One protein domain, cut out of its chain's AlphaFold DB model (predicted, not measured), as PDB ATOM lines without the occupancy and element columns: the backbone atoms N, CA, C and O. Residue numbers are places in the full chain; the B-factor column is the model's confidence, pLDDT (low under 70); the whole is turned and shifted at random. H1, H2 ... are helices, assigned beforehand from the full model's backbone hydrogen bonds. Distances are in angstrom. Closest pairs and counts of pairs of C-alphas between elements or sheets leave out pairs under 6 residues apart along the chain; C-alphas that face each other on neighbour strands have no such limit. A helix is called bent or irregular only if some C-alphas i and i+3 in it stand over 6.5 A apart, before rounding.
ATOM      1  N   MET A 597     -29.315 -50.247  16.366       85.50
ATOM      2  CA  MET A 597     -27.987 -50.287  17.007       85.50
ATOM      3  C   MET A 597     -26.801 -50.269  16.020       85.50
ATOM      4  O   MET A 597     -25.674 -50.006  16.436       85.50
ATOM      5  N   ARG A 598     -27.028 -50.491  14.715       85.94
ATOM      6  CA  ARG A 598     -26.025 -50.305  13.650       85.94
ATOM      7  C   ARG A 598     -25.476 -48.878  13.546       85.94
ATOM      8  O   ARG A 598     -24.435 -48.696  12.928       85.94
ATOM      9  N   PHE A 599     -26.188 -47.878  14.075       90.62
ATOM     10  CA  PHE A 599     -25.741 -46.479  14.086       90.62
ATOM     11  C   PHE A 599     -24.665 -46.205  15.150       90.62
ATOM     12  O   PHE A 599     -24.143 -45.098  15.205       90.62
ATOM     13  N   LEU A 600     -24.306 -47.214  15.956       91.12
ATOM     14  CA  LEU A 600     -23.180 -47.194  16.883       91.12
ATOM     15  C   LEU A 600     -22.081 -48.159  16.420       91.12
ATOM     16  O   LEU A 600     -22.285 -49.383  16.353       91.12
ATOM     17  N   SER A 601     -20.880 -47.627  16.189       89.62
ATOM     18  CA  SER A 601     -19.698 -48.448  15.916       89.62
ATOM     19  C   SER A 601     -19.380 -49.379  17.103       89.62
ATOM     20  O   SER A 601     -19.789 -49.110  18.241       89.62
ATOM     21  N   PRO A 602     -18.611 -50.469  16.905       88.69
ATOM     22  CA  PRO A 602     -18.224 -51.360  18.000       88.69
ATOM     23  C   PRO A 602     -17.553 -50.623  19.172       88.69
ATOM     24  O   PRO A 602     -17.875 -50.884  20.327       88.69
ATOM     25  N   LYS A 603     -16.689 -49.637  18.884       90.88
ATOM     26  CA  LYS A 603     -15.984 -48.833  19.902       90.88
ATOM     27  C   LYS A 603     -16.936 -47.958  20.722       90.88
ATOM     28  O   LYS A 603     -16.750 -47.804  21.929       90.88
ATOM     29  N   GLU A 604     -17.955 -47.394  20.080       94.25
ATOM     30  CA  GLU A 604     -18.989 -46.594  20.742       94.25
ATOM     31  C   GLU A 604     -19.883 -47.465  21.619       94.25
ATOM     32  O   GLU A 604     -20.107 -47.114  22.778       94.25
ATOM     33  N   ARG A 605     -20.295 -48.643  21.130       92.19
ATOM     34  CA  ARG A 605     -21.013 -49.644  21.936       92.19
ATOM     35  C   ARG A 605     -20.211 -50.062  23.163       92.19
ATOM     36  O   ARG A 605     -20.744 -50.006  24.266       92.19
ATOM     37  N   THR A 606     -18.917 -50.370  23.026       92.88
ATOM     38  CA  THR A 606     -18.041 -50.626  24.186       92.88
ATOM     39  C   THR A 606     -18.021 -49.436  25.150       92.88
ATOM     40  O   THR A 606     -18.230 -49.623  26.347       92.88
ATOM     41  N   SER A 607     -17.845 -48.204  24.657       94.94
ATOM     42  CA  SER A 607     -17.809 -47.013  25.520       94.94
ATOM     43  C   SER A 607     -19.136 -46.743  26.242       94.94
ATOM     44  O   SER A 607     -19.104 -46.251  27.370       94.94
ATOM     45  N   LEU A 608     -20.282 -47.044  25.621       95.62
ATOM     46  CA  LEU A 608     -21.598 -46.950  26.258       95.62
ATOM     47  C   LEU A 608     -21.829 -48.094  27.249       95.62
ATOM     48  O   LEU A 608     -22.356 -47.852  28.329       95.62
ATOM     49  N   ASN A 609     -21.405 -49.319  26.930       93.06
ATOM     50  CA  ASN A 609     -21.503 -50.466  27.832       93.06
ATOM     51  C   ASN A 609     -20.749 -50.217  29.146       93.06
ATOM     52  O   ASN A 609     -21.320 -50.438  30.210       93.06
ATOM     53  N   GLU A 610     -19.516 -49.702  29.101       93.19
ATOM     54  CA  GLU A 610     -18.759 -49.378  30.323       93.19
ATOM     55  C   GLU A 610     -19.382 -48.217  31.121       93.19
ATOM     56  O   GLU A 610     -19.419 -48.255  32.354       93.19
ATOM     57  N   ALA A 611     -19.961 -47.217  30.444       93.62
ATOM     58  CA  ALA A 611     -20.715 -46.159  31.115       93.62
ATOM     59  C   ALA A 611     -21.972 -46.711  31.817       93.62
ATOM     60  O   ALA A 611     -22.185 -46.434  32.997       93.62
ATOM     61  N   VAL A 612     -22.770 -47.536  31.128       91.50
ATOM     62  CA  VAL A 612     -23.998 -48.149  31.668       91.50
ATOM     63  C   VAL A 612     -23.693 -49.080  32.842       91.50
ATOM     64  O   VAL A 612     -24.396 -49.006  33.844       91.50
ATOM     65  N   LYS A 613     -22.628 -49.893  32.768       89.31
ATOM     66  CA  LYS A 613     -22.189 -50.807  33.845       89.31
ATOM     67  C   LYS A 613     -21.761 -50.104  35.138       89.31
ATOM     68  O   LYS A 613     -21.656 -50.759  36.172       89.31
ATOM     69  N   THR A 614     -21.480 -48.800  35.111       91.38
ATOM     70  CA  THR A 614     -21.072 -48.057  36.312       91.38
ATOM     71  C   THR A 614     -22.194 -48.127  37.363       91.38
ATOM     72  O   THR A 614     -23.273 -47.601  37.097       91.38
ATOM     73  N   PRO A 615     -21.987 -48.688  38.575       89.06
ATOM     74  CA  PRO A 615     -23.094 -49.036  39.479       89.06
ATOM     75  C   PRO A 615     -24.037 -47.880  39.844       89.06
ATOM     76  O   PRO A 615     -25.246 -48.074  39.958       89.06
ATOM     77  N   LYS A 616     -23.512 -46.651  39.977       90.31
ATOM     78  CA  LYS A 616     -24.330 -45.447  40.219       90.31
ATOM     79  C   LYS A 616     -25.248 -45.103  39.039       90.31
ATOM     80  O   LYS A 616     -26.383 -44.695  39.267       90.31
ATOM     81  N   ILE A 617     -24.753 -45.267  37.811       91.69
ATOM     82  CA  ILE A 617     -25.488 -45.036  36.559       91.69
ATOM     83  C   ILE A 617     -26.508 -46.160  36.363       91.69
ATOM     84  O   ILE A 617     -27.694 -45.872  36.207       91.69
ATOM     85  N   TRP A 618     -26.072 -47.421  36.469       90.31
ATOM     86  CA  TRP A 618     -26.943 -48.587  36.323       90.31
ATOM     87  C   TRP A 618     -28.129 -48.550  37.279       90.31
ATOM     88  O   TRP A 618     -29.254 -48.717  36.831       90.31
ATOM     89  N   ARG A 619     -27.920 -48.239  38.567       87.56
ATOM     90  CA  ARG A 619     -29.013 -48.156  39.553       87.56
ATOM     91  C   ARG A 619     -30.114 -47.169  39.144       87.56
ATOM     92  O   ARG A 619     -31.282 -47.425  39.397       87.56
ATOM     93  N   ILE A 620     -29.747 -46.041  38.534       88.94
ATOM     94  CA  ILE A 620     -30.714 -45.022  38.095       88.94
ATOM     95  C   ILE A 620     -31.370 -45.433  36.776       88.94
ATOM     96  O   ILE A 620     -32.572 -45.255  36.628       88.94
ATOM     97  N   ILE A 621     -30.604 -46.002  35.840       89.00
ATOM     98  CA  ILE A 621     -31.152 -46.568  34.602       89.00
ATOM     99  C   ILE A 621     -32.167 -47.660  34.946       89.00
ATOM    100  O   ILE A 621     -33.320 -47.539  34.561       89.00
ATOM    101  N   ALA A 622     -31.765 -48.678  35.706       83.38
ATOM    102  CA  ALA A 622     -32.594 -49.819  36.066       83.38
ATOM    103  C   ALA A 622     -33.893 -49.399  36.767       83.38
ATOM    104  O   ALA A 622     -34.934 -49.945  36.427       83.38
ATOM    105  N   ALA A 623     -33.861 -48.395  37.649       82.62
ATOM    106  CA  ALA A 623     -35.078 -47.816  38.223       82.62
ATOM    107  C   ALA A 623     -35.948 -47.113  37.158       82.62
ATOM    108  O   ALA A 623     -37.138 -47.383  37.050       82.62
ATOM    109  N   ASP A 624     -35.367 -46.255  36.310       79.62
ATOM    110  CA  ASP A 624     -36.114 -45.514  35.278       79.62
ATOM    111  C   ASP A 624     -36.648 -46.393  34.121       79.62
ATOM    112  O   ASP A 624     -37.534 -45.943  33.389       79.62
ATOM    113  N   ILE A 625     -36.134 -47.620  33.942       77.19
ATOM    114  CA  ILE A 625     -36.614 -48.606  32.952       77.19
ATOM    115  C   ILE A 625     -37.168 -49.912  33.562       77.19
ATOM    116  O   ILE A 625     -37.348 -50.881  32.826       77.19
ATOM    117  N   GLY A 626     -37.464 -49.955  34.866       69.88
ATOM    118  CA  GLY A 626     -38.154 -51.088  35.512       69.88
ATOM    119  C   GLY A 626     -37.392 -52.424  35.486       69.88
ATOM    120  O   GLY A 626     -37.992 -53.480  35.279       69.88
ATOM    121  N   LEU A 627     -36.061 -52.390  35.634       71.12
ATOM    122  CA  LEU A 627     -35.164 -53.561  35.654       71.12
ATOM    123  C   LEU A 627     -34.490 -53.811  37.020       71.12
ATOM    124  O   LEU A 627     -33.669 -54.723  37.138       71.12
ATOM    125  N   ASP A 628     -34.806 -53.014  38.039       58.75
ATOM    126  CA  ASP A 628     -34.090 -52.905  39.320       58.75
ATOM    127  C   ASP A 628     -34.233 -54.102  40.286       58.75
ATOM    128  O   ASP A 628     -33.576 -54.122  41.328       58.75
ATOM    129  N   GLY A 629     -35.002 -55.140  39.928       52.78
ATOM    130  CA  GLY A 629     -35.152 -56.365  40.734       52.78
ATOM    131  C   GLY A 629     -34.876 -57.708  40.037       52.78
ATOM    132  O   GLY A 629     -34.788 -58.737  40.713       52.78
ATOM    133  N   THR A 630     -34.770 -57.756  38.704       49.03
ATOM    134  CA  THR A 630     -35.036 -59.004  37.943       49.03
ATOM    135  C   THR A 630     -34.097 -59.294  36.770       49.03
ATOM    136  O   THR A 630     -33.856 -60.470  36.481       49.03
ATOM    137  N   ALA A 631     -33.568 -58.274  36.086       41.91
ATOM    138  CA  ALA A 631     -32.920 -58.453  34.782       41.91
ATOM    139  C   ALA A 631     -31.579 -59.207  34.841       41.91
ATOM    140  O   ALA A 631     -31.329 -60.090  34.022       41.91
ATOM    141  N   GLU A 632     -30.743 -58.924  35.845       43.06
ATOM    142  CA  GLU A 632     -29.392 -59.501  35.973       43.06
ATOM    143  C   GLU A 632     -29.374 -61.018  36.234       43.06
ATOM    144  O   GLU A 632     -28.340 -61.661  36.068       43.06
ATOM    145  N   ARG A 633     -30.495 -61.621  36.662       44.62
ATOM    146  CA  ARG A 633     -30.503 -62.995  37.201       44.62
ATOM    147  C   ARG A 633     -31.019 -64.083  36.256       44.62
ATOM    148  O   ARG A 633     -30.987 -65.249  36.649       44.62
ATOM    149  N   LYS A 634     -31.547 -63.758  35.065       49.41
ATOM    150  CA  LYS A 634     -32.308 -64.739  34.253       49.41
ATOM    151  C   LYS A 634     -32.103 -64.678  32.721       49.41
ATOM    152  O   LYS A 634     -33.055 -64.775  31.951       49.41
ATOM    153  N   GLY A 635     -30.850 -64.611  32.269       51.09
ATOM    154  CA  GLY A 635     -30.450 -65.225  30.986       51.09
ATOM    155  C   GLY A 635     -30.749 -64.480  29.676       51.09
ATOM    156  O   GLY A 635     -30.730 -65.116  28.621       51.09
ATOM    157  N   VAL A 636     -30.993 -63.164  29.705       57.53
ATOM    158  CA  VAL A 636     -30.959 -62.331  28.487       57.53
ATOM    159  C   VAL A 636     -29.506 -61.976  28.176       57.53
ATOM    160  O   VAL A 636     -28.915 -61.126  28.834       57.53
ATOM    161  N   ASP A 637     -28.931 -62.641  27.178       66.94
ATOM    162  CA  ASP A 637     -27.539 -62.455  26.750       66.94
ATOM    163  C   ASP A 637     -27.438 -61.323  25.710       66.94
ATOM    164  O   ASP A 637     -27.309 -61.565  24.507       66.94
ATOM    165  N   LEU A 638     -27.596 -60.080  26.179       75.19
ATOM    166  CA  LEU A 638     -27.463 -58.849  25.389       75.19
ATOM    167  C   LEU A 638     -26.502 -57.861  26.059       75.19
ATOM    168  O   LEU A 638     -26.407 -57.786  27.283       75.19
ATOM    169  N   GLU A 639     -25.836 -57.046  25.242       83.06
ATOM    170  CA  GLU A 639     -25.021 -55.926  25.717       83.06
ATOM    171  C   GLU A 639     -25.869 -54.915  26.528       83.06
ATOM    172  O   GLU A 639     -26.968 -54.564  26.084       83.06
ATOM    173  N   PRO A 640     -25.378 -54.375  27.665       86.31
ATOM    174  CA  PRO A 640     -26.129 -53.423  28.490       86.31
ATOM    175  C   PRO A 640     -26.692 -52.213  27.732       86.31
ATOM    176  O   PRO A 640     -27.841 -51.835  27.952       86.31
ATOM    177  N   CYS A 641     -25.933 -51.617  26.805       89.88
ATOM    178  CA  CYS A 641     -26.420 -50.490  26.008       89.88
ATOM    179  C   CYS A 641     -27.540 -50.898  25.035       89.88
ATOM    180  O   CYS A 641     -28.490 -50.136  24.867       89.88
ATOM    181  N   ALA A 642     -27.483 -52.107  24.466       86.62
ATOM    182  CA  ALA A 642     -28.527 -52.644  23.598       86.62
ATOM    183  C   ALA A 642     -29.810 -52.952  24.388       86.62
ATOM    184  O   ALA A 642     -30.902 -52.639  23.922       86.62
ATOM    185  N   LEU A 643     -29.683 -53.489  25.608       85.00
ATOM    186  CA  LEU A 643     -30.815 -53.705  26.514       85.00
ATOM    187  C   LEU A 643     -31.512 -52.382  26.869       85.00
ATOM    188  O   LEU A 643     -32.735 -52.297  26.781       85.00
ATOM    189  N   VAL A 644     -30.749 -51.338  27.214       89.06
ATOM    190  CA  VAL A 644     -31.297 -50.003  27.512       89.06
ATOM    191  C   VAL A 644     -31.957 -49.380  26.282       89.06
ATOM    192  O   VAL A 644     -33.075 -48.880  26.381       89.06
ATOM    193  N   PHE A 645     -31.308 -49.451  25.117       90.12
ATOM    194  CA  PHE A 645     -31.856 -48.960  23.852       90.12
ATOM    195  C   PHE A 645     -33.186 -49.645  23.490       90.12
ATOM    196  O   PHE A 645     -34.158 -48.990  23.116       90.12
ATOM    197  N   PHE A 646     -33.269 -50.964  23.675       85.06
ATOM    198  CA  PHE A 646     -34.486 -51.740  23.442       85.06
ATOM    199  C   PHE A 646     -35.589 -51.422  24.471       85.06
ATOM    200  O   PHE A 646     -36.767 -51.332  24.119       85.06
ATOM    201  N   ALA A 647     -35.213 -51.166  25.729       83.25
ATOM    202  CA  ALA A 647     -36.132 -50.780  26.798       83.25
ATOM    203  C   ALA A 647     -36.820 -49.427  26.551       83.25
ATOM    204  O   ALA A 647     -38.027 -49.303  26.770       83.25
ATOM    205  N   VAL A 648     -36.087 -48.438  26.028       86.50
ATOM    206  CA  VAL A 648     -36.648 -47.126  25.640       86.50
ATOM    207  C   VAL A 648     -37.379 -47.143  24.289       86.50
ATOM    208  O   VAL A 648     -37.841 -46.106  23.823       86.50
ATOM    209  N   GLY A 649     -37.532 -48.315  23.664       84.69
ATOM    210  CA  GLY A 649     -38.294 -48.481  22.427       84.69
ATOM    211  C   GLY A 649     -37.518 -48.238  21.150       84.69
ATOM    212  O   GLY A 649     -38.115 -47.823  20.163       84.69
ATOM    213  N   GLU A 650     -36.217 -48.527  21.172       88.56
ATOM    214  CA  GLU A 650     -35.337 -48.474  20.005       88.56
ATOM    215  C   GLU A 650     -35.262 -47.085  19.358       88.56
ATOM    216  O   GLU A 650     -35.206 -46.953  18.141       88.56
ATOM    217  N   SER A 651     -35.260 -46.052  20.201       88.81
ATOM    218  CA  SER A 651     -35.169 -44.648  19.812       88.81
ATOM    219  C   SER A 651     -33.941 -44.017  20.456       88.81
ATOM    220  O   SER A 651     -33.840 -43.956  21.689       88.81
ATOM    221  N   PHE A 652     -33.013 -43.499  19.642       94.00
ATOM    222  CA  PHE A 652     -31.861 -42.765  20.179       94.00
ATOM    223  C   PHE A 652     -32.290 -41.468  20.871       94.00
ATOM    224  O   PHE A 652     -31.636 -41.049  21.823       94.00
ATOM    225  N   LEU A 653     -33.423 -40.873  20.474       91.81
ATOM    226  CA  LEU A 653     -33.999 -39.702  21.139       91.81
ATOM    227  C   LEU A 653     -34.442 -40.024  22.576       91.81
ATOM    228  O   LEU A 653     -34.093 -39.297  23.506       91.81
ATOM    229  N   GLU A 654     -35.159 -41.129  22.787       90.94
ATOM    230  CA  GLU A 654     -35.591 -41.529  24.135       90.94
ATOM    231  C   GLU A 654     -34.413 -42.038  24.983       90.94
ATOM    232  O   GLU A 654     -34.337 -41.746  26.181       90.94
ATOM    233  N   MET A 655     -33.414 -42.683  24.364       93.44
ATOM    234  CA  MET A 655     -32.150 -43.013  25.032       93.44
ATOM    235  C   MET A 655     -31.399 -41.747  25.477       93.44
ATOM    236  O   MET A 655     -30.882 -41.694  26.594       93.44
ATOM    237  N   LEU A 656     -31.389 -40.695  24.651       94.31
ATOM    238  CA  LEU A 656     -30.776 -39.405  24.969       94.31
ATOM    239  C   LEU A 656     -31.519 -38.691  26.108       94.31
ATOM    240  O   LEU A 656     -30.881 -38.202  27.043       94.31
ATOM    241  N   LYS A 657     -32.861 -38.682  26.087       92.94
ATOM    242  CA  LYS A 657     -33.695 -38.160  27.188       92.94
ATOM    243  C   LYS A 657     -33.429 -38.903  28.501       92.94
ATOM    244  O   LYS A 657     -33.299 -38.254  29.544       92.94
ATOM    245  N   LEU A 658     -33.297 -40.234  28.460       92.19
ATOM    246  CA  LEU A 658     -32.918 -41.049  29.618       92.19
ATOM    247  C   LEU A 658     -31.520 -40.669  30.125       92.19
ATOM    248  O   LEU A 658     -31.379 -40.325  31.296       92.19
ATOM    249  N   PHE A 659     -30.499 -40.644  29.266       94.62
ATOM    250  CA  PHE A 659     -29.126 -40.334  29.683       94.62
ATOM    251  C   PHE A 659     -28.992 -38.904  30.240       94.62
ATOM    252  O   PHE A 659     -28.386 -38.732  31.295       94.62
ATOM    253  N   ARG A 660     -29.646 -37.893  29.644       94.31
ATOM    254  CA  ARG A 660     -29.727 -36.511  30.188       94.31
ATOM    255  C   ARG A 660     -30.426 -36.436  31.555       94.31
ATOM    256  O   ARG A 660     -30.254 -35.479  32.314       94.31
ATOM    257  N   ARG A 661     -31.282 -37.406  31.885       92.56
ATOM    258  CA  ARG A 661     -31.940 -37.515  33.196       92.56
ATOM    259  C   ARG A 661     -31.054 -38.252  34.203       92.56
ATOM    260  O   ARG A 661     -30.960 -37.809  35.346       92.56
ATOM    261  N   VAL A 662     -30.379 -39.317  33.771       93.44
ATOM    262  CA  VAL A 662     -29.398 -40.067  34.570       93.44
ATOM    263  C   VAL A 662     -28.222 -39.172  34.952       93.44
ATOM    264  O   VAL A 662     -27.875 -39.140  36.124       93.44
ATOM    265  N   GLU A 663     -27.681 -38.377  34.025       94.31
ATOM    266  CA  GLU A 663     -26.601 -37.411  34.279       94.31
ATOM    267  C   GLU A 663     -26.939 -36.483  35.463       94.31
ATOM    268  O   GLU A 663     -26.183 -36.379  36.433       94.31
ATOM    269  N   ARG A 664     -28.145 -35.896  35.429       93.38
ATOM    270  CA  ARG A 664     -28.676 -35.023  36.488       93.38
ATOM    271  C   ARG A 664     -28.915 -35.756  37.810       93.38
ATOM    272  O   ARG A 664     -28.520 -35.239  38.846       93.38
ATOM    273  N   LYS A 665     -29.540 -36.941  37.787       93.69
ATOM    274  CA  LYS A 665     -29.830 -37.751  38.992       93.69
ATOM    275  C   LYS A 665     -28.568 -38.352  39.633       93.69
ATOM    276  O   LYS A 665     -28.539 -38.567  40.840       93.69
ATOM    277  N   ALA A 666     -27.549 -38.672  38.835       91.31
ATOM    278  CA  ALA A 666     -26.307 -39.299  39.285       91.31
ATOM    279  C   ALA A 666     -25.267 -38.284  39.778       91.31
ATOM    280  O   ALA A 666     -24.345 -38.672  40.495       91.31
ATOM    281  N   HIS A 667     -25.389 -37.018  39.358       91.62
ATOM    282  CA  HIS A 667     -24.359 -35.984  39.494       91.62
ATOM    283  C   HIS A 667     -23.000 -36.414  38.899       91.62
ATOM    284  O   HIS A 667     -21.936 -36.146  39.456       91.62
ATOM    285  N   VAL A 668     -23.036 -37.098  37.751       92.31
ATOM    286  CA  VAL A 668     -21.860 -37.568  36.994       92.31
ATOM    287  C   VAL A 668     -21.890 -36.915  35.620       92.31
ATOM    288  O   VAL A 668     -22.944 -36.911  35.005       92.31
ATOM    289  N   LYS A 669     -20.762 -36.407  35.106       93.00
ATOM    290  CA  LYS A 669     -20.685 -35.901  33.722       93.00
ATOM    291  C   LYS A 669     -20.747 -37.062  32.728       93.00
ATOM    292  O   LYS A 669     -19.906 -37.957  32.783       93.00
ATOM    293  N   MET A 670     -21.695 -37.023  31.797       94.25
ATOM    294  CA  MET A 670     -21.928 -38.063  30.788       94.25
ATOM    295  C   MET A 670     -21.746 -37.568  29.346       94.25
ATOM    296  O   MET A 670     -22.010 -38.342  28.428       94.25
ATOM    297  N   GLN A 671     -21.238 -36.344  29.137       95.00
ATOM    298  CA  GLN A 671     -21.048 -35.700  27.824       95.00
ATOM    299  C   GLN A 671     -20.590 -36.656  26.709       95.00
ATOM    300  O   GLN A 671     -21.304 -36.809  25.731       95.00
ATOM    301  N   LYS A 672     -19.497 -37.413  26.894       95.56
ATOM    302  CA  LYS A 672     -19.010 -38.380  25.887       95.56
ATOM    303  C   LYS A 672     -20.078 -39.405  25.463       95.56
ATOM    304  O   LYS A 672     -20.150 -39.771  24.298       95.56
ATOM    305  N   SER A 673     -20.890 -39.894  26.401       96.50
ATOM    306  CA  SER A 673     -21.987 -40.826  26.100       96.50
ATOM    307  C   SER A 673     -23.152 -40.120  25.405       96.50
ATOM    308  O   SER A 673     -23.749 -40.689  24.496       96.50
ATOM    309  N   LEU A 674     -23.455 -38.880  25.804       96.69
ATOM    310  CA  LEU A 674     -24.480 -38.050  25.170       96.69
ATOM    311  C   LEU A 674     -24.114 -37.712  23.719       96.69
ATOM    312  O   LEU A 674     -24.964 -37.861  22.849       96.69
ATOM    313  N   ASP A 675     -22.859 -37.346  23.451       96.69
ATOM    314  CA  ASP A 675     -22.350 -37.043  22.108       96.69
ATOM    315  C   ASP A 675     -22.464 -38.264  21.182       96.69
ATOM    316  O   ASP A 675     -22.943 -38.154  20.056       96.69
ATOM    317  N   ILE A 676     -22.091 -39.453  21.677       96.44
ATOM    318  CA  ILE A 676     -22.231 -40.725  20.950       96.44
ATOM    319  C   ILE A 676     -23.704 -41.000  20.597       96.44
ATOM    320  O   ILE A 676     -24.024 -41.288  19.444       96.44
ATOM    321  N   ILE A 677     -24.615 -40.887  21.570       96.19
ATOM    322  CA  ILE A 677     -26.055 -41.130  21.364       96.19
ATOM    323  C   ILE A 677     -26.657 -40.086  20.408       96.19
ATOM    324  O   ILE A 677     -27.476 -40.429  19.555       96.19
ATOM    325  N   TYR A 678     -26.241 -38.823  20.510       95.50
ATOM    326  CA  TYR A 678     -26.708 -37.736  19.648       95.50
ATOM    327  C   TYR A 678     -26.236 -37.906  18.195       95.50
ATOM    328  O   TYR A 678     -27.037 -37.777  17.268       95.50
ATOM    329  N   ASN A 679     -24.976 -38.296  17.981       93.38
ATOM    330  CA  ASN A 679     -24.460 -38.628  16.650       93.38
ATOM    331  C   ASN A 679     -25.202 -39.828  16.035       93.38
ATOM    332  O   ASN A 679     -25.570 -39.789  14.859       93.38
ATOM    333  N   ALA A 680     -25.505 -40.858  16.834       94.31
ATOM    334  CA  ALA A 680     -26.335 -41.976  16.390       94.31
ATOM    335  C   ALA A 680     -27.767 -41.534  16.025       94.31
ATOM    336  O   ALA A 680     -28.289 -41.990  15.007       94.31
ATOM    337  N   ARG A 681     -28.375 -40.587  16.765       94.06
ATOM    338  CA  ARG A 681     -29.678 -39.990  16.406       94.06
ATOM    339  C   ARG A 681     -29.623 -39.203  15.091       94.06
ATOM    340  O   ARG A 681     -30.561 -39.299  14.306       94.06
ATOM    341  N   ILE A 682     -28.547 -38.462  14.817       92.12
ATOM    342  CA  ILE A 682     -28.356 -37.761  13.530       92.12
ATOM    343  C   ILE A 682     -28.302 -38.765  12.370       92.12
ATOM    344  O   ILE A 682     -28.952 -38.566  11.339       92.12
ATOM    345  N   LEU A 683     -27.556 -39.864  12.530       91.50
ATOM    346  CA  LEU A 683     -27.503 -40.931  11.529       91.50
ATOM    347  C   LEU A 683     -28.879 -41.582  11.340       91.50
ATOM    348  O   LEU A 683     -29.345 -41.690  10.207       91.50
ATOM    349  N   GLU A 684     -29.556 -41.950  12.428       90.50
ATOM    350  CA  GLU A 684     -30.913 -42.502  12.409       90.50
ATOM    351  C   GLU A 684     -31.883 -41.592  11.641       90.50
ATOM    352  O   GLU A 684     -32.447 -42.027  10.635       90.50
ATOM    353  N   ALA A 685     -31.981 -40.315  12.024       90.94
ATOM    354  CA  ALA A 685     -32.828 -39.320  11.366       90.94
ATOM    355  C   ALA A 685     -32.513 -39.176   9.865       90.94
ATOM    356  O   ALA A 685     -33.426 -39.089   9.042       90.94
ATOM    357  N   SER A 686     -31.228 -39.216   9.485       91.56
ATOM    358  CA  SER A 686     -30.801 -39.175   8.076       91.56
ATOM    359  C   SER A 686     -31.372 -40.358   7.282       91.56
ATOM    360  O   SER A 686     -31.906 -40.185   6.185       91.56
ATOM    361  N   TYR A 687     -31.291 -41.571   7.839       90.38
ATOM    362  CA  TYR A 687     -31.824 -42.777   7.201       90.38
ATOM    363  C   TYR A 687     -33.357 -42.839   7.231       90.38
ATOM    364  O   TYR A 687     -33.951 -43.338   6.272       90.38
ATOM    365  N   GLU A 688     -34.009 -42.314   8.271       87.62
ATOM    366  CA  GLU A 688     -35.467 -42.141   8.316       87.62
ATOM    367  C   GLU A 688     -35.946 -41.203   7.201       87.62
ATOM    368  O   GLU A 688     -36.903 -41.528   6.493       87.62
ATOM    369  N   LYS A 689     -35.250 -40.079   6.988       90.06
ATOM    370  CA  LYS A 689     -35.557 -39.103   5.934       90.06
ATOM    371  C   LYS A 689     -35.316 -39.673   4.532       90.06
ATOM    372  O   LYS A 689     -36.191 -39.556   3.675       90.06
ATOM    373  N   LEU A 690     -34.217 -40.407   4.327       91.06
ATOM    374  CA  LEU A 690     -33.976 -41.153   3.084       91.06
ATOM    375  C   LEU A 690     -35.058 -42.210   2.818       91.06
ATOM    376  O   LEU A 690     -35.515 -42.353   1.686       91.06
ATOM    377  N   LYS A 691     -35.501 -42.943   3.847       88.25
ATOM    378  CA  LYS A 691     -36.579 -43.939   3.728       88.25
ATOM    379  C   LYS A 691     -37.919 -43.280   3.388       88.25
ATOM    380  O   LYS A 691     -38.652 -43.814   2.562       88.25
ATOM    381  N   ARG A 692     -38.208 -42.118   3.985       87.44
ATOM    382  CA  ARG A 692     -39.412 -41.310   3.730       87.44
ATOM    383  C   ARG A 692     -39.489 -40.846   2.274       87.44
ATOM    384  O   ARG A 692     -40.539 -41.017   1.671       87.44
ATOM    385  N   HIS A 693     -38.382 -40.346   1.718       90.50
ATOM    386  CA  HIS A 693     -38.306 -39.803   0.351       90.50
ATOM    387  C   HIS A 693     -37.766 -40.789  -0.704       90.50
ATOM    388  O   HIS A 693     -37.425 -40.410  -1.826       90.50
ATOM    389  N   THR A 694     -37.677 -42.079  -0.362       90.19
ATOM    390  CA  THR A 694     -37.274 -43.144  -1.294       90.19
ATOM    391  C   THR A 694     -38.165 -43.200  -2.551       90.19
ATOM    392  O   THR A 694     -37.597 -43.308  -3.640       90.19
ATOM    393  N   PRO A 695     -39.511 -43.091  -2.475       88.69
ATOM    394  CA  PRO A 695     -40.363 -43.076  -3.667       88.69
ATOM    395  C   PRO A 695     -40.068 -41.905  -4.612       88.69
ATOM    396  O   PRO A 695     -40.004 -42.097  -5.825       88.69
ATOM    397  N   GLU A 696     -39.857 -40.699  -4.086       89.25
ATOM    398  CA  GLU A 696     -39.550 -39.509  -4.882       89.25
ATOM    399  C   GLU A 696     -38.198 -39.652  -5.590       89.25
ATOM    400  O   GLU A 696     -38.109 -39.381  -6.787       89.25
ATOM    401  N   ILE A 697     -37.175 -40.153  -4.889       89.00
ATOM    402  CA  ILE A 697     -35.838 -40.395  -5.454       89.00
ATOM    403  C   ILE A 697     -35.893 -41.457  -6.560       89.00
ATOM    404  O   ILE A 697     -35.375 -41.222  -7.650       89.00
ATOM    405  N   ILE A 698     -36.565 -42.592  -6.323       89.00
ATOM    406  CA  ILE A 698     -36.692 -43.688  -7.302       89.00
ATOM    407  C   ILE A 698     -37.328 -43.218  -8.619       89.00
ATOM    408  O   ILE A 698     -36.958 -43.713  -9.682       89.00
ATOM    409  N   ASN A 699     -38.270 -42.275  -8.549       87.50
ATOM    410  CA  ASN A 699     -38.986 -41.757  -9.716       87.50
ATOM    411  C   ASN A 699     -38.324 -40.525 -10.369       87.50
ATOM    412  O   ASN A 699     -38.734 -40.151 -11.465       87.50
ATOM    413  N   SER A 700     -37.336 -39.890  -9.722       87.06
ATOM    414  CA  SER A 700     -36.776 -38.592 -10.157       87.06
ATOM    415  C   SER A 700     -35.273 -38.601 -10.465       87.06
ATOM    416  O   SER A 700     -34.752 -37.577 -10.900       87.06
ATOM    417  N   VAL A 701     -34.567 -39.706 -10.210       88.31
ATOM    418  CA  VAL A 701     -33.105 -39.818 -10.355       88.31
ATOM    419  C   VAL A 701     -32.768 -40.995 -11.269       88.31
ATOM    420  O   VAL A 701     -33.227 -42.112 -11.017       88.31
ATOM    421  N   ASP A 702     -31.934 -40.779 -12.294       88.25
ATOM    422  CA  ASP A 702     -31.287 -41.892 -12.992       88.25
ATOM    423  C   ASP A 702     -30.112 -42.385 -12.125       88.25
ATOM    424  O   ASP A 702     -29.210 -41.609 -11.792       88.25
ATOM    425  N   PRO A 703     -30.076 -43.668 -11.718       88.75
ATOM    426  CA  PRO A 703     -28.966 -44.203 -10.937       88.75
ATOM    427  C   PRO A 703     -27.615 -44.097 -11.660       88.75
ATOM    428  O   PRO A 703     -26.588 -44.162 -10.985       88.75
ATOM    429  N   LYS A 704     -27.579 -43.943 -12.995       85.62
ATOM    430  CA  LYS A 704     -26.343 -43.752 -13.773       85.62
ATOM    431  C   LYS A 704     -25.610 -42.467 -13.430       85.62
ATOM    432  O   LYS A 704     -24.383 -42.489 -13.363       85.62
ATOM    433  N   ASP A 705     -26.350 -41.401 -13.156       85.75
ATOM    434  CA  ASP A 705     -25.777 -40.092 -12.853       85.75
ATOM    435  C   ASP A 705     -25.011 -40.148 -11.520       85.75
ATOM    436  O   ASP A 705     -23.896 -39.644 -11.390       85.75
ATOM    437  N   VAL A 706     -25.580 -40.842 -10.527       89.88
ATOM    438  CA  VAL A 706     -25.054 -40.884  -9.153       89.88
ATOM    439  C   VAL A 706     -24.161 -42.090  -8.834       89.88
ATOM    440  O   VAL A 706     -23.313 -41.977  -7.944       89.88
ATOM    441  N   TYR A 707     -24.287 -43.244  -9.513       88.88
ATOM    442  CA  TYR A 707     -23.497 -44.428  -9.127       88.88
ATOM    443  C   TYR A 707     -21.993 -44.211  -9.331       88.88
ATOM    444  O   TYR A 707     -21.206 -44.796  -8.588       88.88
ATOM    445  N   ILE A 708     -21.574 -43.416 -10.328       87.31
ATOM    446  CA  ILE A 708     -20.151 -43.221 -10.651       87.31
ATOM    447  C   ILE A 708     -19.438 -42.559  -9.470       87.31
ATOM    448  O   ILE A 708     -18.419 -43.074  -9.004       87.31
ATOM    449  N   GLN A 709     -20.022 -41.486  -8.933       90.44
ATOM    450  CA  GLN A 709     -19.484 -40.792  -7.766       90.44
ATOM    451  C   GLN A 709     -19.542 -41.679  -6.515       90.44
ATOM    452  O   GLN A 709     -18.548 -41.826  -5.812       90.44
ATOM    453  N   LEU A 710     -20.650 -42.393  -6.291       92.69
ATOM    454  CA  LEU A 710     -20.782 -43.318  -5.156       92.69
ATOM    455  C   LEU A 710     -19.826 -44.525  -5.222       92.69
ATOM    456  O   LEU A 710     -19.466 -45.093  -4.185       92.69
ATOM    457  N   PHE A 711     -19.397 -44.930  -6.417       91.56
ATOM    458  CA  PHE A 711     -18.332 -45.912  -6.609       91.56
ATOM    459  C   PHE A 711     -16.954 -45.311  -6.282       91.56
ATOM    460  O   PHE A 711     -16.194 -45.931  -5.538       91.56
ATOM    461  N   ALA A 712     -16.660 -44.094  -6.755       90.31
ATOM    462  CA  ALA A 712     -15.427 -43.373  -6.415       90.31
ATOM    463  C   ALA A 712     -15.296 -43.115  -4.899       90.31
ATOM    464  O   ALA A 712     -14.234 -43.330  -4.318       90.31
ATOM    465  N   ASP A 713     -16.405 -42.778  -4.235       91.00
ATOM    466  CA  ASP A 713     -16.503 -42.567  -2.785       91.00
ATOM    467  C   ASP A 713     -16.439 -43.865  -1.947       91.00
ATOM    468  O   ASP A 713     -16.566 -43.830  -0.711       91.00
ATOM    469  N   GLY A 714     -16.301 -45.027  -2.597       90.88
ATOM    470  CA  GLY A 714     -16.205 -46.340  -1.960       90.88
ATOM    471  C   GLY A 714     -17.498 -46.839  -1.305       90.88
ATOM    472  O   GLY A 714     -17.442 -47.758  -0.478       90.88
ATOM    473  N   ILE A 715     -18.656 -46.254  -1.635       93.06
ATOM    474  CA  ILE A 715     -19.980 -46.708  -1.170       93.06
ATOM    475  C   ILE A 715     -20.403 -47.971  -1.920       93.06
ATOM    476  O   ILE A 715     -20.885 -48.918  -1.296       93.06
ATOM    477  N   LEU A 716     -20.176 -47.997  -3.235       92.19
ATOM    478  CA  LEU A 716     -20.479 -49.122  -4.119       92.19
ATOM    479  C   LEU A 716     -19.211 -49.908  -4.468       92.19
ATOM    480  O   LEU A 716     -18.144 -49.332  -4.667       92.19
ATOM    481  N   THR A 717     -19.325 -51.230  -4.589       89.62
ATOM    482  CA  THR A 717     -18.268 -52.082  -5.152       89.62
ATOM    483  C   THR A 717     -18.437 -52.259  -6.662       89.62
ATOM    484  O   THR A 717     -19.489 -51.965  -7.231       89.62
ATOM    485  N   PHE A 718     -17.420 -52.819  -7.326       86.62
ATOM    486  CA  PHE A 718     -17.481 -53.134  -8.759       86.62
ATOM    487  C   PHE A 718     -18.645 -54.085  -9.104       86.62
ATOM    488  O   PHE A 718     -19.292 -53.930 -10.136       86.62
ATOM    489  N   TYR A 719     -18.958 -55.030  -8.211       88.56
ATOM    490  CA  TYR A 719     -20.100 -55.932  -8.381       88.56
ATOM    491  C   TYR A 719     -21.445 -55.219  -8.214       88.56
ATOM    492  O   TYR A 719     -22.407 -55.591  -8.878       88.56
ATOM    493  N   ASP A 720     -21.520 -54.207  -7.345       88.38
ATOM    494  CA  ASP A 720     -22.748 -53.431  -7.158       88.38
ATOM    495  C   ASP A 720     -23.029 -52.558  -8.383       88.38
ATOM    496  O   ASP A 720     -24.177 -52.481  -8.811       88.38
ATOM    497  N   LYS A 721     -21.984 -51.973  -8.990       85.25
ATOM    498  CA  LYS A 721     -22.086 -51.260 -10.270       85.25
ATOM    499  C   LYS A 721     -22.668 -52.161 -11.367       85.25
ATOM    500  O   LYS A 721     -23.673 -51.795 -11.967       85.25
ATOM    501  N   ASP A 722     -22.083 -53.339 -11.586       87.44
ATOM    502  CA  ASP A 722     -22.551 -54.312 -12.589       87.44
ATOM    503  C   ASP A 722     -24.010 -54.757 -12.340       87.44
ATOM    504  O   ASP A 722     -24.802 -54.870 -13.277       87.44
ATOM    505  N   GLU A 723     -24.402 -54.955 -11.077       90.38
ATOM    506  CA  GLU A 723     -25.782 -55.292 -10.694       90.38
ATOM    507  C   GLU A 723     -26.768 -54.140 -10.974       90.38
ATOM    508  O   GLU A 723     -27.853 -54.376 -11.514       90.38
ATOM    509  N   ILE A 724     -26.383 -52.895 -10.665       89.81
ATOM    510  CA  ILE A 724     -27.181 -51.689 -10.937       89.81
ATOM    511  C   ILE A 724     -27.319 -51.471 -12.447       89.81
ATOM    512  O   ILE A 724     -28.441 -51.327 -12.928       89.81
ATOM    513  N   GLU A 725     -26.224 -51.505 -13.214       89.56
ATOM    514  CA  GLU A 725     -26.245 -51.332 -14.675       89.56
ATOM    515  C   GLU A 725     -27.142 -52.380 -15.348       89.56
ATOM    516  O   GLU A 725     -27.995 -52.030 -16.171       89.56
ATOM    517  N   LYS A 726     -27.042 -53.651 -14.934       90.50
ATOM    518  CA  LYS A 726     -27.933 -54.724 -15.405       90.50
ATOM    519  C   LYS A 726     -29.398 -54.475 -15.049       90.50
ATOM    520  O   LYS A 726     -30.258 -54.718 -15.894       90.50
ATOM    521  N   ALA A 727     -29.712 -53.970 -13.859       88.75
ATOM    522  CA  ALA A 727     -31.088 -53.623 -13.496       88.75
ATOM    523  C   ALA A 727     -31.625 -52.421 -14.290       88.75
ATOM    524  O   ALA A 727     -32.784 -52.453 -14.712       88.75
ATOM    525  N   CYS A 728     -30.774 -51.435 -14.595       89.06
ATOM    526  CA  CYS A 728     -31.127 -50.294 -15.444       89.06
ATOM    527  C   CYS A 728     -31.549 -50.714 -16.860       89.06
ATOM    528  O   CYS A 728     -32.405 -50.055 -17.440       89.06
ATOM    529  N   THR A 729     -31.015 -51.819 -17.410       88.62
ATOM    530  CA  THR A 729     -31.470 -52.339 -18.721       88.62
ATOM    531  C   THR A 729     -32.937 -52.779 -18.728       88.62
ATOM    532  O   THR A 729     -33.548 -52.836 -19.791       88.62
ATOM    533  N   ARG A 730     -33.508 -53.089 -17.553       85.88
ATOM    534  CA  ARG A 730     -34.924 -53.455 -17.395       85.88
ATOM    535  C   ARG A 730     -35.788 -52.240 -17.074       85.88
ATOM    536  O   ARG A 730     -36.892 -52.130 -17.592       85.88
ATOM    537  N   SER A 731     -35.314 -51.381 -16.171       88.38
ATOM    538  CA  SER A 731     -35.968 -50.129 -15.783       88.38
ATOM    539  C   SER A 731     -35.045 -49.283 -14.901       88.38
ATOM    540  O   SER A 731     -34.407 -49.807 -13.982       88.38
ATOM    541  N   THR A 732     -35.047 -47.966 -15.109       87.06
ATOM    542  CA  THR A 732     -34.399 -46.965 -14.241       87.06
ATOM    543  C   THR A 732     -34.862 -47.097 -12.785       87.06
ATOM    544  O   THR A 732     -34.035 -47.103 -11.875       87.06
ATOM    545  N   VAL A 733     -36.162 -47.339 -12.566       87.62
ATOM    546  CA  VAL A 733     -36.788 -47.572 -11.245       87.62
ATOM    547  C   VAL A 733     -36.152 -48.766 -10.528       87.62
ATOM    548  O   VAL A 733     -35.852 -48.696  -9.333       87.62
ATOM    549  N   ASN A 734     -35.877 -49.854 -11.256       86.38
ATOM    550  CA  ASN A 734     -35.247 -51.050 -10.693       86.38
ATOM    551  C   ASN A 734     -33.768 -50.799 -10.369       86.38
ATOM    552  O   ASN A 734     -33.292 -51.212  -9.312       86.38
ATOM    553  N   GLY A 735     -33.051 -50.076 -11.237       88.88
ATOM    554  CA  GLY A 735     -31.678 -49.637 -10.977       88.88
ATOM    555  C   GLY A 735     -31.561 -48.769  -9.718       88.88
ATOM    556  O   GLY A 735     -30.749 -49.068  -8.841       88.88
ATOM    557  N   CYS A 736     -32.427 -47.760  -9.577       90.06
ATOM    558  CA  CYS A 736     -32.506 -46.901  -8.392       90.06
ATOM    559  C   CYS A 736     -32.893 -47.690  -7.128       90.06
ATOM    560  O   CYS A 736     -32.299 -47.498  -6.066       90.06
ATOM    561  N   SER A 737     -33.811 -48.653  -7.245       88.75
ATOM    562  CA  SER A 737     -34.202 -49.533  -6.131       88.75
ATOM    563  C   SER A 737     -33.043 -50.405  -5.632       88.75
ATOM    564  O   SER A 737     -32.891 -50.590  -4.420       88.75
ATOM    565  N   ILE A 738     -32.188 -50.920  -6.525       88.75
ATOM    566  CA  ILE A 738     -30.962 -51.631  -6.125       88.75
ATOM    567  C   ILE A 738     -29.949 -50.656  -5.520       88.75
ATOM    568  O   ILE A 738     -29.434 -50.939  -4.440       88.75
ATOM    569  N   LEU A 739     -29.698 -49.507  -6.156       92.06
ATOM    570  CA  LEU A 739     -28.776 -48.478  -5.663       92.06
ATOM    571  C   LEU A 739     -29.097 -48.074  -4.214       92.06
ATOM    572  O   LEU A 739     -28.233 -48.167  -3.339       92.06
ATOM    573  N   LEU A 740     -30.349 -47.697  -3.937       91.38
ATOM    574  CA  LEU A 740     -30.790 -47.328  -2.591       91.38
ATOM    575  C   LEU A 740     -30.653 -48.497  -1.610       91.38
ATOM    576  O   LEU A 740     -30.175 -48.295  -0.496       91.38
ATOM    577  N   ASN A 741     -30.966 -49.734  -2.015       88.38
ATOM    578  CA  ASN A 741     -30.706 -50.918  -1.187       88.38
ATOM    579  C   ASN A 741     -29.223 -51.046  -0.790       88.38
ATOM    580  O   ASN A 741     -28.936 -51.363   0.366       88.38
ATOM    581  N   LYS A 742     -28.274 -50.781  -1.701       90.31
ATOM    582  CA  LYS A 742     -26.835 -50.784  -1.371       90.31
ATOM    583  C   LYS A 742     -26.486 -49.677  -0.375       90.31
ATOM    584  O   LYS A 742     -25.743 -49.937   0.563       90.31
ATOM    585  N   ILE A 743     -27.065 -48.484  -0.524       91.31
ATOM    586  CA  ILE A 743     -26.876 -47.340   0.386       91.31
ATOM    587  C   ILE A 743     -27.434 -47.634   1.789       91.31
ATOM    588  O   ILE A 743     -26.764 -47.359   2.787       91.31
ATOM    589  N   PHE A 744     -28.615 -48.256   1.892       87.81
ATOM    590  CA  PHE A 744     -29.176 -48.704   3.172       87.81
ATOM    591  C   PHE A 744     -28.287 -49.751   3.858       87.81
ATOM    592  O   PHE A 744     -28.039 -49.639   5.060       87.81
ATOM    593  N   LEU A 745     -27.769 -50.723   3.100       85.25
ATOM    594  CA  LEU A 745     -26.888 -51.789   3.594       85.25
ATOM    595  C   LEU A 745     -25.428 -51.354   3.815       85.25
ATOM    596  O   LEU A 745     -24.656 -52.115   4.397       85.25
ATOM    597  N   CYS A 746     -25.033 -50.167   3.353       87.81
ATOM    598  CA  CYS A 746     -23.670 -49.669   3.487       87.81
ATOM    599  C   CYS A 746     -23.325 -49.413   4.972       87.81
ATOM    600  O   CYS A 746     -24.171 -48.869   5.692       87.81
ATOM    601  N   PRO A 747     -22.111 -49.774   5.444       85.94
ATOM    602  CA  PRO A 747     -21.633 -49.415   6.779       85.94
ATOM    603  C   PRO A 747     -21.704 -47.904   7.018       85.94
ATOM    604  O   PRO A 747     -21.336 -47.106   6.150       85.94
ATOM    605  N   VAL A 748     -22.188 -47.507   8.194       85.56
ATOM    606  CA  VAL A 748     -22.495 -46.104   8.525       85.56
ATOM    607  C   VAL A 748     -21.227 -45.247   8.591       85.56
ATOM    608  O   VAL A 748     -21.245 -44.072   8.229       85.56
ATOM    609  N   GLU A 749     -20.102 -45.876   8.930       84.62
ATOM    610  CA  GLU A 749     -18.754 -45.310   8.989       84.62
ATOM    611  C   GLU A 749     -18.267 -44.800   7.625       84.62
ATOM    612  O   GLU A 749     -17.394 -43.936   7.559       84.62
ATOM    613  N   LYS A 750     -18.843 -45.294   6.517       88.94
ATOM    614  CA  LYS A 750     -18.541 -44.807   5.163       88.94
ATOM    615  C   LYS A 750     -19.259 -43.503   4.795       88.94
ATOM    616  O   LYS A 750     -19.024 -43.015   3.687       88.94
ATOM    617  N   THR A 751     -20.125 -42.991   5.677       90.31
ATOM    618  CA  THR A 751     -20.959 -41.782   5.515       90.31
ATOM    619  C   THR A 751     -21.757 -41.727   4.197       90.31
ATOM    620  O   THR A 751     -21.701 -40.740   3.459       90.31
ATOM    621  N   PRO A 752     -22.542 -42.775   3.869       92.12
ATOM    622  CA  PRO A 752     -23.154 -42.922   2.546       92.12
ATOM    623  C   PRO A 752     -24.236 -41.880   2.222       92.12
ATOM    624  O   PRO A 752     -24.399 -41.547   1.053       92.12
ATOM    625  N   ILE A 753     -24.958 -41.336   3.213       92.31
ATOM    626  CA  ILE A 753     -26.007 -40.327   2.964       92.31
ATOM    627  C   ILE A 753     -25.416 -38.960   2.573       92.31
ATOM    628  O   ILE A 753     -25.818 -38.450   1.528       92.31
ATOM    629  N   PRO A 754     -24.440 -38.378   3.304       93.19
ATOM    630  CA  PRO A 754     -23.739 -37.175   2.848       93.19
ATOM    631  C   PRO A 754     -23.166 -37.297   1.428       93.19
ATOM    632  O   PRO A 754     -23.326 -36.385   0.620       93.19
ATOM    633  N   LYS A 755     -22.572 -38.450   1.094       94.44
ATOM    634  CA  LYS A 755     -22.037 -38.737  -0.248       94.44
ATOM    635  C   LYS A 755     -23.124 -38.828  -1.321       94.44
ATOM    636  O   LYS A 755     -22.976 -38.225  -2.378       94.44
ATOM    637  N   LEU A 756     -24.256 -39.477  -1.028       94.12
ATOM    638  CA  LEU A 756     -25.437 -39.453  -1.902       94.12
ATOM    639  C   LEU A 756     -25.931 -38.019  -2.137       94.12
ATOM    640  O   LEU A 756     -26.198 -37.653  -3.276       94.12
ATOM    641  N   CYS A 757     -26.022 -37.197  -1.090       93.25
ATOM    642  CA  CYS A 757     -26.460 -35.806  -1.224       93.25
ATOM    643  C   CYS A 757     -25.491 -34.986  -2.089       93.25
ATOM    644  O   CYS A 757     -25.936 -34.178  -2.898       93.25
ATOM    645  N   ASN A 758     -24.180 -35.209  -1.970       92.88
ATOM    646  CA  ASN A 758     -23.185 -34.549  -2.820       92.88
ATOM    647  C   ASN A 758     -23.319 -34.981  -4.288       92.88
ATOM    648  O   ASN A 758     -23.490 -34.114  -5.143       92.88
ATOM    649  N   ALA A 759     -23.383 -36.288  -4.561       92.75
ATOM    650  CA  ALA A 759     -23.605 -36.811  -5.910       92.75
ATOM    651  C   ALA A 759     -24.903 -36.262  -6.543       92.75
ATOM    652  O   ALA A 759     -24.914 -35.870  -7.708       92.75
ATOM    653  N   LEU A 760     -25.991 -36.149  -5.770       92.56
ATOM    654  CA  LEU A 760     -27.246 -35.537  -6.229       92.56
ATOM    655  C   LEU A 760     -27.102 -34.036  -6.547       92.56
ATOM    656  O   LEU A 760     -27.717 -33.558  -7.499       92.56
ATOM    657  N   ARG A 761     -26.303 -33.273  -5.785       91.69
ATOM    658  CA  ARG A 761     -26.068 -31.841  -6.063       91.69
ATOM    659  C   ARG A 761     -25.208 -31.619  -7.308       91.69
ATOM    660  O   ARG A 761     -25.473 -30.667  -8.044       91.69
ATOM    661  N   GLU A 762     -24.212 -32.474  -7.532       87.94
ATOM    662  CA  GLU A 762     -23.313 -32.428  -8.694       87.94
ATOM    663  C   GLU A 762     -24.052 -32.744 -10.002       87.94
ATOM    664  O   GLU A 762     -23.834 -32.076 -11.010       87.94
ATOM    665  N   GLN A 763     -25.002 -33.683  -9.967       84.94
ATOM    666  CA  GLN A 763     -25.779 -34.126 -11.132       84.94
ATOM    667  C   GLN A 763     -27.080 -33.329 -11.357       84.94
ATOM    668  O   GLN A 763     -28.055 -33.834 -11.903       84.94
ATOM    669  N   ASN A 764     -27.133 -32.070 -10.909       79.19
ATOM    670  CA  ASN A 764     -28.301 -31.174 -10.991       79.19
ATOM    671  C   ASN A 764     -29.595 -31.646 -10.282       79.19
ATOM    672  O   ASN A 764     -30.570 -30.894 -10.246       79.19
ATOM    673  N   CYS A 765     -29.607 -32.791  -9.597       85.81
ATOM    674  CA  CYS A 765     -30.713 -33.259  -8.751       85.81
ATOM    675  C   CYS A 765     -30.799 -32.525  -7.391       85.81
ATOM    676  O   CYS A 765     -31.200 -33.125  -6.392       85.81
ATOM    677  N   LYS A 766     -30.459 -31.226  -7.329       86.81
ATOM    678  CA  LYS A 766     -30.360 -30.434  -6.081       86.81
ATOM    679  C   LYS A 766     -31.600 -30.563  -5.196       86.81
ATOM    680  O   LYS A 766     -31.470 -30.952  -4.046       86.81
ATOM    681  N   ARG A 767     -32.800 -30.434  -5.776       88.88
ATOM    682  CA  ARG A 767     -34.084 -30.619  -5.071       88.88
ATOM    683  C   ARG A 767     -34.184 -31.952  -4.309       88.88
ATOM    684  O   ARG A 767     -34.838 -32.000  -3.276       88.88
ATOM    685  N   MET A 768     -33.577 -33.035  -4.806       90.19
ATOM    686  CA  MET A 768     -33.558 -34.330  -4.109       90.19
ATOM    687  C   MET A 768     -32.540 -34.352  -2.963       90.19
ATOM    688  O   MET A 768     -32.799 -34.989  -1.950       90.19
ATOM    689  N   ALA A 769     -31.412 -33.647  -3.090       90.75
ATOM    690  CA  ALA A 769     -30.471 -33.458  -1.988       90.75
ATOM    691  C   ALA A 769     -31.078 -32.579  -0.881       90.75
ATOM    692  O   ALA A 769     -30.992 -32.939   0.289       90.75
ATOM    693  N   ASP A 770     -31.761 -31.491  -1.250       90.94
ATOM    694  CA  ASP A 770     -32.426 -30.567  -0.321       90.94
ATOM    695  C   ASP A 770     -33.525 -31.286   0.496       90.94
ATOM    696  O   ASP A 770     -33.666 -31.067   1.697       90.94
ATOM    697  N   LEU A 771     -34.260 -32.229  -0.120       89.19
ATOM    698  CA  LEU A 771     -35.220 -33.110   0.573       89.19
ATOM    699  C   LEU A 771     -34.572 -34.061   1.599       89.19
ATOM    700  O   LEU A 771     -35.280 -34.611   2.444       89.19
ATOM    701  N   LEU A 772     -33.256 -34.273   1.538       90.62
ATOM    702  CA  LEU A 772     -32.500 -35.127   2.459       90.62
ATOM    703  C   LEU A 772     -31.724 -34.338   3.526       90.62
ATOM    704  O   LEU A 772     -31.237 -34.948   4.479       90.62
ATOM    705  N   GLU A 773     -31.632 -33.009   3.422       89.50
ATOM    706  CA  GLU A 773     -30.984 -32.178   4.443       89.50
ATOM    707  C   GLU A 773     -31.764 -32.222   5.763       89.50
ATOM    708  O   GLU A 773     -32.979 -32.018   5.794       89.50
ATOM    709  N   LEU A 774     -31.085 -32.506   6.877       90.81
ATOM    710  CA  LEU A 774     -31.727 -32.571   8.190       90.81
ATOM    711  C   LEU A 774     -32.033 -31.180   8.747       90.81
ATOM    712  O   LEU A 774     -31.170 -30.304   8.787       90.81
ATOM    713  N   SER A 775     -33.248 -31.022   9.267       89.12
ATOM    714  CA  SER A 775     -33.617 -29.911  10.142       89.12
ATOM    715  C   SER A 775     -33.445 -30.300  11.615       89.12
ATOM    716  O   SER A 775     -33.382 -31.484  11.951       89.12
ATOM    717  N   LEU A 776     -33.425 -29.316  12.523       86.50
ATOM    718  CA  LEU A 776     -33.441 -29.597  13.968       86.50
ATOM    719  C   LEU A 776     -34.694 -30.384  14.386       86.50
ATOM    720  O   LEU A 776     -34.587 -31.292  15.204       86.50
ATOM    721  N   ASP A 777     -35.843 -30.101  13.762       85.38
ATOM    722  CA  ASP A 777     -37.110 -30.791  14.024       85.38
ATOM    723  C   ASP A 777     -37.106 -32.262  13.542       85.38
ATOM    724  O   ASP A 777     -37.893 -33.063  14.040       85.38
ATOM    725  N   ASP A 778     -36.207 -32.660  12.624       86.00
ATOM    726  CA  ASP A 778     -35.987 -34.078  12.286       86.00
ATOM    727  C   ASP A 778     -35.174 -34.814  13.379       86.00
ATOM    728  O   ASP A 778     -35.317 -36.027  13.545       86.00
ATOM    729  N   ILE A 779     -34.304 -34.111  14.117       86.19
ATOM    730  CA  ILE A 779     -33.385 -34.700  15.110       86.19
ATOM    731  C   ILE A 779     -34.053 -34.757  16.490       86.19
ATOM    732  O   ILE A 779     -34.154 -35.837  17.078       86.19
TER     733      ILE A 779
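Overview. This is residues 597 to 779 of the 784 residues of the protein "Netrin receptor UNC5" of Lingula unguis (UniProt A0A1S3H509). Picture two lobes of helices joined by one long helix, H5: H1 to H4 make one lobe, in which H1 and H4 pack on the first part of H5 while H2 and H3 stay clear of it, and H6 to H11 make the other lobe, in which H7, H8 and H9 form a three-helix bundle. H12 folds back to pack on H5 between the lobes, and residues 632 to 638 stick out from the first lobe as a free loop. The printed part has 183 residues with twelve named helices, H1 to H12 in order, and no named strand; its class is all helix. It is loose, with a radius of gyration of the C-alphas of 20.0 A, and elongated, spanning 60 by 34 by 25 A.

Along the chain. Start at C-alpha 602, at (-18.224, -51.360, 18.000); from there H1 runs through residues 602 to 613, 16.3 A from first to last C-alpha. Next come H2, residues 615 to 624, and H3, residues 640 to 647. H4, residues 652 to 666, is 20.2 A long. Find C-alpha 671 at (-21.048, -35.700, 27.824), where H5, residues 671 to 692, begins its 30.8 A. H6 follows at residues 694 to 700, and H7 at residues 703 to 712. H7 is irregular, but only just: C-alphas 705 and 708 are 6.8 A apart. Read on to H8, residues 718 to 728, and H9, residues 732 to 745, which is 19.9 A long. H10 holds residues 752 to 762, H11 residues 766 to 770, and H12 residues 776 to 779, ending with C-alpha 779 at (-33.385, -34.700, 15.110).

Arrangement. Look first at H1, which touches H3, about perpendicular at 83 degrees, with the closest C-alphas at Asn 609 and Cys 641, 5.2 A apart. H2 touches H4 at a steep tilt of 58 degrees, closest at the C-alphas of Ile 620 and Val 662, 6.2 A apart. H4 and H5 are a helical hairpin at a shallow tilt of 16 degrees; H5 touches H4 with residues 674 to 684 alone, and the closest C-alphas, Phe 652 and Arg 681, are 5.2 A apart. H5 and H6 meet only through their link. H6 touches H9, with the C-alphas of Ile 698 and Cys 736 closest at 5.4 A. H7, H8 and H9 are an up and down bundle, each helix running against the one before it. In it, H7 and H8 are a hairpin at a shallow tilt of 3 degrees, closest at the C-alphas of Tyr 707 and Lys 721, 7.1 A apart. H8 and H9 are another hairpin, whose closest C-alphas, Cys 728 and Gly 735, are 4.5 A apart. H10 touches H7, closest at the C-alphas of Val 706 and Ala 759, 5.4 A apart. H10 also touches H11, where the C-alphas of Cys 757 and Ala 769 are closest at 4.7 A. H12 touches residues 681 to 685 of H5 alone, closest at the C-alphas of Ala 685 and Ile 779, 6.0 A apart. Among the pairs that are apart are H1 and H9, and H4 and H10. Check the backbones: each O i to N i+4 pair is within hydrogen-bond range in H1, H3, H5, H6, H8, H9, H10 and H11, against 5 of 6 in H2, 10 of 11 in H4 and 4 of 6 in H7, while H12 is too short for such a pair.

Size, cuts and confidence. The two C-alphas farthest apart are those of His 667 and Thr 729, at 60.9 A. The printed part has no cut. The link from H2 to H3, with 15 residues, is long. Look there for low confidence: residue 626 and residues 628 to 637 have pLDDT under 70, against a mean of 87.5 for the printed part.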